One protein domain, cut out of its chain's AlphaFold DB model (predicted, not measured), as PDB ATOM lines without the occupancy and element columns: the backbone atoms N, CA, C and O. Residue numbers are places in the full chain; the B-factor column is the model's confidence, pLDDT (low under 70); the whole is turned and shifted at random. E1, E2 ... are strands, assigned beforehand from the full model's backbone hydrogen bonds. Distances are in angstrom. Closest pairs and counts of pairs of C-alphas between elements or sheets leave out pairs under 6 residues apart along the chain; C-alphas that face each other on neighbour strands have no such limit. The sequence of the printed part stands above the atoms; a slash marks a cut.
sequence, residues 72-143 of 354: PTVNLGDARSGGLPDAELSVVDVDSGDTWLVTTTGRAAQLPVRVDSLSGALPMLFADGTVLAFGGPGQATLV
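Overview. This is residues 72 to 143 of the 354 residues of an uncharacterized protein of Sporichthyaceae bacterium (UniProt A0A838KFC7). A three-strand antiparallel meander, E2 E3 E4, forms the middle, with the separate hairpin E5 and E6 beyond one side and the short strand E1 beyond the other. Two long links, residues 76 to 88 and 115 to 129, join these three parts and tie back by short pairings to E4 and E5. The printed part has 72 residues and six named strands, E1 to E6 along the chain, with no named helix; the class is all strand, though only 31 residues are in named elements. It is compact, with a radius of gyration of the C-alphas of 11.7 A and spans of 38 by 27 by 16 A.

Along the chain. E1, residues 73 to 75, begins at C-alpha 73 (0.387, -23.871, 74.517). E2 is residues 89 to 92, and E3 is residues 98 to 102, 13.0 A long. E4, residues 108 to 114, measures 16.0 A. E5, residues 130 to 136, measures 19.1 A. E6, residues 139 to 143, measures 13.2 A and ends at C-alpha 143 (-22.503, -12.212, 72.749).

Arrangement. E3 is the inner strand of the meander, each strand the antiparallel neighbour of the one before. In the hairpin E2 and E3, N 91 and O 100 are 2.8 A apart; in the hairpin E3 and E4, N 109 and O 101 are 2.9 A apart. In the hairpin E5 and E6, at 158 degrees, N 133 and O 141 are 2.8 A apart. The closest C-alphas of E4 and E5, Val 113 and Ala 133, are 7.2 A apart. Those of E1 and E4, Val 74 and Ala 108, are 7.1 A apart. E1 pairs with no named strand. Residues 80 to 81 pair with 109 to 110 of E4, parallel, and 124 to 125 with 131 to 132 of E5, antiparallel.

Size, cuts and confidence. The C-alphas farthest apart, Pro 72 and Gly 138, are 38.9 A apart. The printed part has no cut. The mean pLDDT of the printed part is 74.3; 18 residues are under 70, among them 115 to 122.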
ATOM      1  N   PRO A  72       0.514 -27.588  71.580       56.53
ATOM      2  CA  PRO A  72       0.065 -26.208  71.516       56.53
ATOM      3  C   PRO A  72      -0.169 -25.685  72.935       56.53
ATOM      4  O   PRO A  72      -0.907 -26.274  73.729       56.53
ATOM      5  N   THR A  73       0.530 -24.601  73.262       61.47
ATOM      6  CA  THR A  73       0.387 -23.871  74.517       61.47
ATOM      7  C   THR A  73      -0.353 -22.576  74.230       61.47
ATOM      8  O   THR A  73       0.059 -21.827  73.348       61.47
ATOM      9  N   VAL A  74      -1.409 -22.304  74.993       66.12
ATOM     10  CA  VAL A  74      -2.155 -21.040  74.908       66.12
ATOM     11  C   VAL A  74      -1.697 -20.124  76.027       66.12
ATOM     12  O   VAL A  74      -1.754 -20.516  77.194       66.12
ATOM     13  N   ASN A  75      -1.235 -18.929  75.669       70.50
ATOM     14  CA  ASN A  75      -0.948 -17.855  76.608       70.50
ATOM     15  C   ASN A  75      -2.093 -16.840  76.551       70.50
ATOM     16  O   ASN A  75      -2.254 -16.145  75.548       70.50
ATOM     17  N   LEU A  76      -2.892 -16.758  77.617       69.12
ATOM     18  CA  LEU A  76      -4.009 -15.809  77.668       69.12
ATOM     19  C   LEU A  76      -3.544 -14.345  77.651       69.12
ATOM     20  O   LEU A  76      -4.302 -13.487  77.223       69.12
ATOM     21  N   GLY A  77      -2.296 -14.049  78.033       70.25
ATOM     22  CA  GLY A  77      -1.744 -12.694  77.929       70.25
ATOM     23  C   GLY A  77      -1.610 -12.185  76.486       70.25
ATOM     24  O   GLY A  77      -1.594 -10.978  76.269       70.25
ATOM     25  N   ASP A  78      -1.565 -13.092  75.502       71.56
ATOM     26  CA  ASP A  78      -1.484 -12.764  74.070       71.56
ATOM     27  C   ASP A  78      -2.868 -12.701  73.399       71.56
ATOM     28  O   ASP A  78      -2.988 -12.533  72.179       71.56
ATOM     29  N   ALA A  79      -3.931 -12.884  74.184       73.69
ATOM     30  CA  ALA A  79      -5.288 -12.908  73.683       73.69
ATOM     31  C   ALA A  79      -5.700 -11.544  73.122       73.69
ATOM     32  O   ALA A  79      -5.408 -10.480  73.671       73.69
ATOM     33  N   ARG A  80      -6.415 -11.577  71.999       75.88
ATOM     34  CA  ARG A  80      -6.930 -10.360  71.365       75.88
ATOM     35  C   ARG A  80      -8.246  -9.949  72.018       75.88
ATOM     36  O   ARG A  80      -9.025 -10.793  72.448       75.88
ATOM     37  N   SER A  81      -8.540  -8.654  72.030       69.38
ATOM     38  CA  SER A  81      -9.904  -8.183  72.273       69.38
ATOM     39  C   SER A  81     -10.783  -8.523  71.065       69.38
ATOM     40  O   SER A  81     -10.412  -8.176  69.939       69.38
ATOM     41  N   GLY A  82     -11.944  -9.142  71.285       65.12
ATOM     42  CA  GLY A  82     -12.955  -9.352  70.245       65.12
ATOM     43  C   GLY A  82     -13.322 -10.814  69.998       65.12
ATOM     44  O   GLY A  82     -13.123 -11.685  70.836       65.12
ATOM     45  N   GLY A  83     -13.923 -11.057  68.839       67.75
ATOM     46  CA  GLY A  83     -14.484 -12.344  68.449       67.75
ATOM     47  C   GLY A  83     -13.479 -13.453  68.141       67.75
ATOM     48  O   GLY A  83     -12.439 -13.212  67.524       67.75
ATOM     49  N   LEU A  84     -13.847 -14.689  68.483       79.38
ATOM     50  CA  LEU A  84     -13.250 -15.926  67.973       79.38
ATOM     51  C   LEU A  84     -14.378 -16.848  67.481       79.38
ATOM     52  O   LEU A  84     -14.907 -17.618  68.278       79.38
ATOM     53  N   PRO A  85     -14.779 -16.763  66.198       73.06
ATOM     54  CA  PRO A  85     -15.878 -17.574  65.661       73.06
ATOM     55  C   PRO A  85     -15.548 -19.074  65.608       73.06
ATOM     56  O   PRO A  85     -16.444 -19.896  65.487       73.06
ATOM     57  N   ASP A  86     -14.264 -19.427  65.687       79.56
ATOM     58  CA  ASP A  86     -13.723 -20.786  65.748       79.56
ATOM     59  C   ASP A  86     -13.375 -21.225  67.185       79.56
ATOM     60  O   ASP A  86     -12.568 -22.134  67.386       79.56
ATOM     61  N   ALA A  87     -13.916 -20.543  68.201       78.38
ATOM     62  CA  ALA A  87     -13.724 -20.929  69.593       78.38
ATOM     63  C   ALA A  87     -14.420 -22.258  69.900       78.38
ATOM     64  O   ALA A  87     -15.576 -22.465  69.549       78.38
ATOM     65  N   GLU A  88     -13.722 -23.128  70.624       75.19
ATOM     66  CA  GLU A  88     -14.238 -24.439  71.042       75.19
ATOM     67  C   GLU A  88     -14.310 -24.570  72.569       75.19
ATOM     68  O   GLU A  88     -14.928 -25.493  73.097       75.19
ATOM     69  N   LEU A  89     -13.681 -23.645  73.299       76.81
ATOM     70  CA  LEU A  89     -13.646 -23.637  74.754       76.81
ATOM     71  C   LEU A  89     -13.877 -22.222  75.284       76.81
ATOM     72  O   LEU A  89     -13.245 -21.271  74.829       76.81
ATOM     73  N   SER A  90     -14.738 -22.109  76.293       77.06
ATOM     74  CA  SER A  90     -14.866 -20.919  77.134       77.06
ATOM     75  C   SER A  90     -14.211 -21.183  78.486       77.06
ATOM     76  O   SER A  90     -14.405 -22.241  79.086       77.06
ATOM     77  N   VAL A  91     -13.413 -20.233  78.959       78.19
ATOM     78  CA  VAL A  91     -12.691 -20.296  80.225       78.19
ATOM     79  C   VAL A  91     -13.036 -19.063  81.039       78.19
ATOM     80  O   VAL A  91     -12.813 -17.946  80.584       78.19
ATOM     81  N   VAL A  92     -13.531 -19.259  82.256       75.94
ATOM     82  CA  VAL A  92     -13.782 -18.160  83.192       75.94
ATOM     83  C   VAL A  92     -12.652 -18.098  84.201       75.94
ATOM     84  O   VAL A  92     -12.375 -19.081  84.891       75.94
ATOM     85  N   ASP A  93     -12.011 -16.941  84.289       74.19
ATOM     86  CA  ASP A  93     -11.150 -16.612  85.411       74.19
ATOM     87  C   ASP A  93     -12.023 -16.127  86.570       74.19
ATOM     88  O   ASP A  93     -12.703 -15.106  86.498       74.19
ATOM     89  N   VAL A  94     -12.022 -16.915  87.636       67.06
ATOM     90  CA  VAL A  94     -12.844 -16.711  88.826       67.06
ATOM     91  C   VAL A  94     -12.468 -15.435  89.577       67.06
ATOM     92  O   VAL A  94     -13.346 -14.769  90.122       67.06
ATOM     93  N   ASP A  95     -11.178 -15.099  89.610       68.19
ATOM     94  CA  ASP A  95     -10.673 -13.992  90.423       68.19
ATOM     95  C   ASP A  95     -10.963 -12.645  89.755       68.19
ATOM     96  O   ASP A  95     -11.329 -11.667  90.413       68.19
ATOM     97  N   SER A  96     -10.817 -12.588  88.430       75.75
ATOM     98  CA  SER A  96     -11.088 -11.384  87.643       75.75
ATOM     99  C   SER A  96     -12.544 -11.282  87.179       75.75
ATOM    100  O   SER A  96     -13.027 -10.164  86.973       75.75
ATOM    101  N   GLY A  97     -13.251 -12.408  87.042       75.69
ATOM    102  CA  GLY A  97     -14.549 -12.513  86.373       75.69
ATOM    103  C   GLY A  97     -14.448 -12.483  84.843       75.69
ATOM    104  O   GLY A  97     -15.475 -12.412  84.164       75.69
ATOM    105  N   ASP A  98     -13.234 -12.496  84.288       81.12
ATOM    106  CA  ASP A  98     -13.012 -12.427  82.847       81.12
ATOM    107  C   ASP A  98     -13.348 -13.758  82.173       81.12
ATOM    108  O   ASP A  98     -13.005 -14.835  82.663       81.12
ATOM    109  N   THR A  99     -14.003 -13.687  81.013       80.88
ATOM    110  CA  THR A  99     -14.279 -14.866  80.185       80.88
ATOM    111  C   THR A  99     -13.421 -14.842  78.930       80.88
ATOM    112  O   THR A  99     -13.399 -13.857  78.190       80.88
ATOM    113  N   TRP A 100     -12.736 -15.948  78.674       82.31
ATOM    114  CA  TRP A 100     -11.832 -16.146  77.553       82.31
ATOM    115  C   TRP A 100     -12.370 -17.231  76.638       82.31
ATOM    116  O   TRP A 100     -12.778 -18.295  77.090       82.31
ATOM    117  N   LEU A 101     -12.306 -16.989  75.341       81.56
ATOM    118  CA  LEU A 101     -12.544 -17.992  74.321       81.56
ATOM    119  C   LEU A 101     -11.227 -18.549  73.824       81.56
ATOM    120  O   LEU A 101     -10.284 -17.786  73.633       81.56
ATOM    121  N   VAL A 102     -11.167 -19.859  73.605       76.81
ATOM    122  CA  VAL A 102      -9.964 -20.571  73.178       76.81
ATOM    123  C   VAL A 102     -10.288 -21.496  72.005       76.81
ATOM    124  O   VAL A 102     -11.279 -22.226  72.027       76.81
ATOM    125  N   THR A 103      -9.443 -21.471  70.975       78.38
ATOM    126  CA  THR A 103      -9.534 -22.356  69.801       78.38
ATOM    127  C   THR A 103      -8.634 -23.584  69.962       78.38
ATOM    128  O   THR A 103      -7.652 -23.560  70.712       78.38
ATOM    129  N   THR A 104      -8.872 -24.643  69.183       70.31
ATOM    130  CA  THR A 104      -7.964 -25.810  69.100       70.31
ATOM    131  C   THR A 104      -6.578 -25.474  68.557       70.31
ATOM    132  O   THR A 104      -5.597 -26.143  68.882       70.31
ATOM    133  N   THR A 105      -6.468 -24.403  67.769       74.75
ATOM    134  CA  THR A 105      -5.188 -23.867  67.275       74.75
ATOM    135  C   THR A 105      -4.431 -23.050  68.322       74.75
ATOM    136  O   THR A 105      -3.310 -22.610  68.070       74.75
ATOM    137  N   GLY A 106      -5.021 -22.867  69.503       71.44
ATOM    138  CA  GLY A 106      -4.418 -22.186  70.635       71.44
ATOM    139  C   GLY A 106      -4.496 -20.663  70.582       71.44
ATOM    140  O   GLY A 106      -3.704 -19.982  71.232       71.44
ATOM    141  N   ARG A 107      -5.440 -20.114  69.814       80.94
ATOM    142  CA  ARG A 107      -5.770 -18.685  69.849       80.94
ATOM    143  C   ARG A 107      -6.692 -18.426  71.033       80.94
ATOM    144  O   ARG A 107      -7.530 -19.269  71.341       80.94
ATOM    145  N   ALA A 108      -6.552 -17.259  71.656       82.75
ATOM    146  CA  ALA A 108      -7.427 -16.822  72.733       82.75
ATOM    147  C   ALA A 108      -7.970 -15.407  72.494       82.75
ATOM    148  O   ALA A 108      -7.308 -14.580  71.855       82.75
ATOM    149  N   ALA A 109      -9.179 -15.138  72.983       84.81
ATOM    150  CA  ALA A 109      -9.777 -13.809  72.975       84.81
ATOM    151  C   ALA A 109     -10.598 -13.563  74.234       84.81
ATOM    152  O   ALA A 109     -11.305 -14.454  74.701       84.81
ATOM    153  N   GLN A 110     -10.500 -12.352  74.773       85.00
ATOM    154  CA  GLN A 110     -11.299 -11.940  75.921       85.00
ATOM    155  C   GLN A 110     -12.673 -11.475  75.446       85.00
ATOM    156  O   GLN A 110     -12.778 -10.634  74.545       85.00
ATOM    157  N   LEU A 111     -13.726 -11.993  76.070       80.88
ATOM    158  CA  LEU A 111     -15.073 -11.501  75.848       80.88
ATOM    159  C   LEU A 111     -15.272 -10.158  76.552       80.88
ATOM    160  O   LEU A 111     -14.804  -9.976  77.676       80.88
ATOM    161  N   PRO A 112     -16.046  -9.235  75.959       81.44
ATOM    162  CA  PRO A 112     -16.416  -7.973  76.594       81.44
ATOM    163  C   PRO A 112     -17.518  -8.173  77.651       81.44
ATOM    164  O   PRO A 112     -18.383  -7.314  77.821       81.44
ATOM    165  N   VAL A 113     -17.536  -9.324  78.326       75.81
ATOM    166  CA  VAL A 113     -18.493  -9.639  79.383       75.81
ATOM    167  C   VAL A 113     -17.737 -10.116  80.602       75.81
ATOM    168  O   VAL A 113     -16.941 -11.053  80.538       75.81
ATOM    169  N   ARG A 114     -18.027  -9.446  81.713       77.12
ATOM    170  CA  ARG A 114     -17.529  -9.799  83.029       77.12
ATOM    171  C   ARG A 114     -18.614 -10.560  83.772       77.12
ATOM    172  O   ARG A 114     -19.765 -10.130  83.805       77.12
ATOM    173  N   VAL A 115     -18.248 -11.702  84.333       69.06
ATOM    174  CA  VAL A 115     -19.125 -12.476  85.205       69.06
ATOM    175  C   VAL A 115     -18.935 -11.926  86.613       69.06
ATOM    176  O   VAL A 115     -17.969 -12.254  87.293       69.06
ATOM    177  N   ASP A 116     -19.845 -11.049  87.036       63.72
ATOM    178  CA  ASP A 116     -19.740 -10.348  88.325       63.72
ATOM    179  C   ASP A 116     -19.947 -11.277  89.535       63.72
ATOM    180  O   ASP A 116     -19.618 -10.920  90.667       63.72
ATOM    181  N   SER A 117     -20.495 -12.477  89.319       60.91
ATOM    182  CA  SER A 117     -20.613 -13.491  90.361       60.91
ATOM    183  C   SER A 117     -20.695 -14.904  89.794       60.91
ATOM    184  O   SER A 117     -21.586 -15.222  89.007       60.91
ATOM    185  N   LEU A 118     -19.846 -15.796  90.307       55.00
ATOM    186  CA  LEU A 118     -19.985 -17.246  90.121       55.00
ATOM    187  C   LEU A 118     -21.154 -17.853  90.900       55.00
ATOM    188  O   LEU A 118     -21.408 -19.049  90.795       55.00
ATOM    189  N   SER A 119     -21.876 -17.055  91.694       52.16
ATOM    190  CA  SER A 119     -23.161 -17.496  92.239       52.16
ATOM    191  C   SER A 119     -24.232 -17.666  91.152       52.16
ATOM    192  O   SER A 119     -25.292 -18.207  91.448       52.16
ATOM    193  N   GLY A 120     -23.971 -17.200  89.922       57.12
ATOM    194  CA  GLY A 120     -24.810 -17.402  88.743       57.12
ATOM    195  C   GLY A 120     -24.367 -18.572  87.856       57.12
ATOM    196  O   GLY A 120     -23.342 -19.211  88.087       57.12
ATOM    197  N   ALA A 121     -25.158 -18.856  86.820       65.06
ATOM    198  CA  ALA A 121     -24.806 -19.839  85.800       65.06
ATOM    199  C   ALA A 121     -23.518 -19.427  85.058       65.06
ATOM    200  O   ALA A 121     -23.317 -18.253  84.738       65.06
ATOM    201  N   LEU A 122     -22.643 -20.404  84.794       69.25
ATOM    202  CA  LEU A 122     -21.426 -20.200  84.009       69.25
ATOM    203  C   LEU A 122     -21.782 -19.752  82.581       69.25
ATOM    204  O   LEU A 122     -22.829 -20.154  82.064       69.25
ATOM    205  N   PRO A 123     -20.932 -18.945  81.925       75.69
ATOM    206  CA  PRO A 123     -21.151 -18.577  80.542       75.69
ATOM    207  C   PRO A 123     -21.123 -19.821  79.652       75.69
ATOM    208  O   PRO A 123     -20.233 -20.664  79.763       75.69
ATOM    209  N   MET A 124     -22.100 -19.921  78.758       77.25
ATOM    210  CA  MET A 124     -22.249 -21.033  77.822       77.25
ATOM    211  C   MET A 124     -21.770 -20.604  76.440       77.25
ATOM    212  O   MET A 124     -22.235 -19.584  75.941       77.25
ATOM    213  N   LEU A 125     -20.860 -21.370  75.835       79.69
ATOM    214  CA  LEU A 125     -20.419 -21.204  74.446       79.69
ATOM    215  C   LEU A 125     -21.221 -22.147  73.538       79.69
ATOM    216  O   LEU A 125     -21.307 -23.341  73.817       79.69
ATOM    217  N   PHE A 126     -21.780 -21.611  72.458       77.62
ATOM    218  CA  PHE A 126     -22.546 -22.344  71.452       77.62
ATOM    219  C   PHE A 126     -21.694 -22.667  70.219       77.62
ATOM    220  O   PHE A 126     -20.642 -22.069  69.995       77.62
ATOM    221  N   ALA A 127     -22.171 -23.606  69.396       74.44
ATOM    222  CA  ALA A 127     -21.468 -24.066  68.195       74.44
ATOM    223  C   ALA A 127     -21.306 -22.978  67.117       74.44
ATOM    224  O   ALA A 127     -20.378 -23.037  66.317       74.44
ATOM    225  N   ASP A 128     -22.186 -21.973  67.098       75.81
ATOM    226  CA  ASP A 128     -22.079 -20.790  66.233       75.81
ATOM    227  C   ASP A 128     -21.099 -19.732  66.788       75.81
ATOM    228  O   ASP A 128     -20.984 -18.630  66.248       75.81
ATOM    229  N   GLY A 129     -20.413 -20.055  67.889       76.50
ATOM    230  CA  GLY A 129     -19.525 -19.165  68.614       76.50
ATOM    231  C   GLY A 129     -20.264 -18.158  69.494       76.50
ATOM    232  O   GLY A 129     -19.616 -17.307  70.094       76.50
ATOM    233  N   THR A 130     -21.591 -18.186  69.591       82.19
ATOM    234  CA  THR A 130     -22.324 -17.295  70.493       82.19
ATOM    235  C   THR A 130     -22.024 -17.658  71.954       82.19
ATOM    236  O   THR A 130     -21.805 -18.819  72.286       82.19
ATOM    237  N   VAL A 131     -22.006 -16.672  72.851       82.12
ATOM    238  CA  VAL A 131     -21.788 -16.867  74.287       82.12
ATOM    239  C   VAL A 131     -22.944 -16.276  75.071       82.12
ATOM    240  O   VAL A 131     -23.215 -15.085  74.953       82.12
ATOM    241  N   LEU A 132     -23.612 -17.077  75.895       83.44
ATOM    242  CA  LEU A 132     -24.583 -16.573  76.863       83.44
ATOM    243  C   LEU A 132     -23.919 -16.444  78.228       83.44
ATOM    244  O   LEU A 132     -23.480 -17.439  78.786       83.44
ATOM    245  N   ALA A 133     -23.889 -15.239  78.780       81.25
ATOM    246  CA  ALA A 133     -23.373 -14.945  80.110       81.25
ATOM    247  C   ALA A 133     -24.478 -14.381  81.008       81.25
ATOM    248  O   ALA A 133     -25.323 -13.610  80.554       81.25
ATOM    249  N   PHE A 134     -24.465 -14.729  82.293       76.88
ATOM    250  CA  PHE A 134     -25.477 -14.288  83.253       76.88
ATOM    251  C   PHE A 134     -24.919 -13.191  84.155       76.88
ATOM    252  O   PHE A 134     -23.880 -13.363  84.784       76.88
ATOM    253  N   GLY A 135     -25.616 -12.054  84.200       68.62
ATOM    254  CA  GLY A 135     -25.205 -10.852  84.940       68.62
ATOM    255  C   GLY A 135     -25.822 -10.732  86.337       68.62
ATOM    256  O   GLY A 135     -25.719  -9.683  86.964       68.62
ATOM    257  N   GLY A 136     -26.511 -11.773  86.811       70.88
ATOM    258  CA  GLY A 136     -27.273 -11.773  88.062       70.88
ATOM    259  C   GLY A 136     -28.765 -12.059  87.847       70.88
ATOM    260  O   GLY A 136     -29.168 -12.421  86.739       70.88
ATOM    261  N   PRO A 137     -29.599 -11.924  88.896       71.19
ATOM    262  CA  PRO A 137     -31.028 -12.212  88.817       71.19
ATOM    263  C   PRO A 137     -31.701 -11.443  87.674       71.19
ATOM    264  O   PRO A 137     -31.651 -10.213  87.614       71.19
ATOM    265  N   GLY A 138     -32.305 -12.191  86.755       74.19
ATOM    266  CA  GLY A 138     -33.093 -11.665  85.645       74.19
ATOM    267  C   GLY A 138     -32.307 -11.017  84.503       74.19
ATOM    268  O   GLY A 138     -32.906 -10.418  83.609       74.19
ATOM    269  N   GLN A 139     -30.976 -11.122  84.497       78.94
ATOM    270  CA  GLN A 139     -30.151 -10.556  83.432       78.94
ATOM    271  C   GLN A 139     -29.284 -11.619  82.770       78.94
ATOM    272  O   GLN A 139     -28.434 -12.243  83.409       78.94
ATOM    273  N   ALA A 140     -29.455 -11.763  81.459       80.50
ATOM    274  CA  ALA A 140     -28.561 -12.527  80.611       80.50
ATOM    275  C   ALA A 140     -28.038 -11.644  79.469       80.50
ATOM    276  O   ALA A 140     -28.681 -10.687  79.037       80.50
ATOM    277  N   THR A 141     -26.836 -11.935  78.995       82.69
ATOM    278  CA  THR A 141     -26.182 -11.230  77.893       82.69
ATOM    279  C   THR A 141     -25.728 -12.255  76.875       82.69
ATOM    280  O   THR A 141     -24.928 -13.129  77.191       82.69
ATOM    281  N   LEU A 142     -26.245 -12.138  75.659       84.31
ATOM    282  CA  LEU A 142     -25.848 -12.940  74.515       84.31
ATOM    283  C   LEU A 142     -24.774 -12.173  73.733       84.31
ATOM    284  O   LEU A 142     -24.994 -11.034  73.331       84.31
ATOM    285  N   VAL A 143     -23.618 -12.784  73.510       82.06
ATOM    286  CA  VAL A 143     -22.503 -12.212  72.749       82.06
ATOM    287  C   VAL A 143     -22.273 -13.067  71.521       82.06
ATOM    288  O   VAL A 143     -21.853 -14.212  71.649       82.06
TER     289      VAL A 143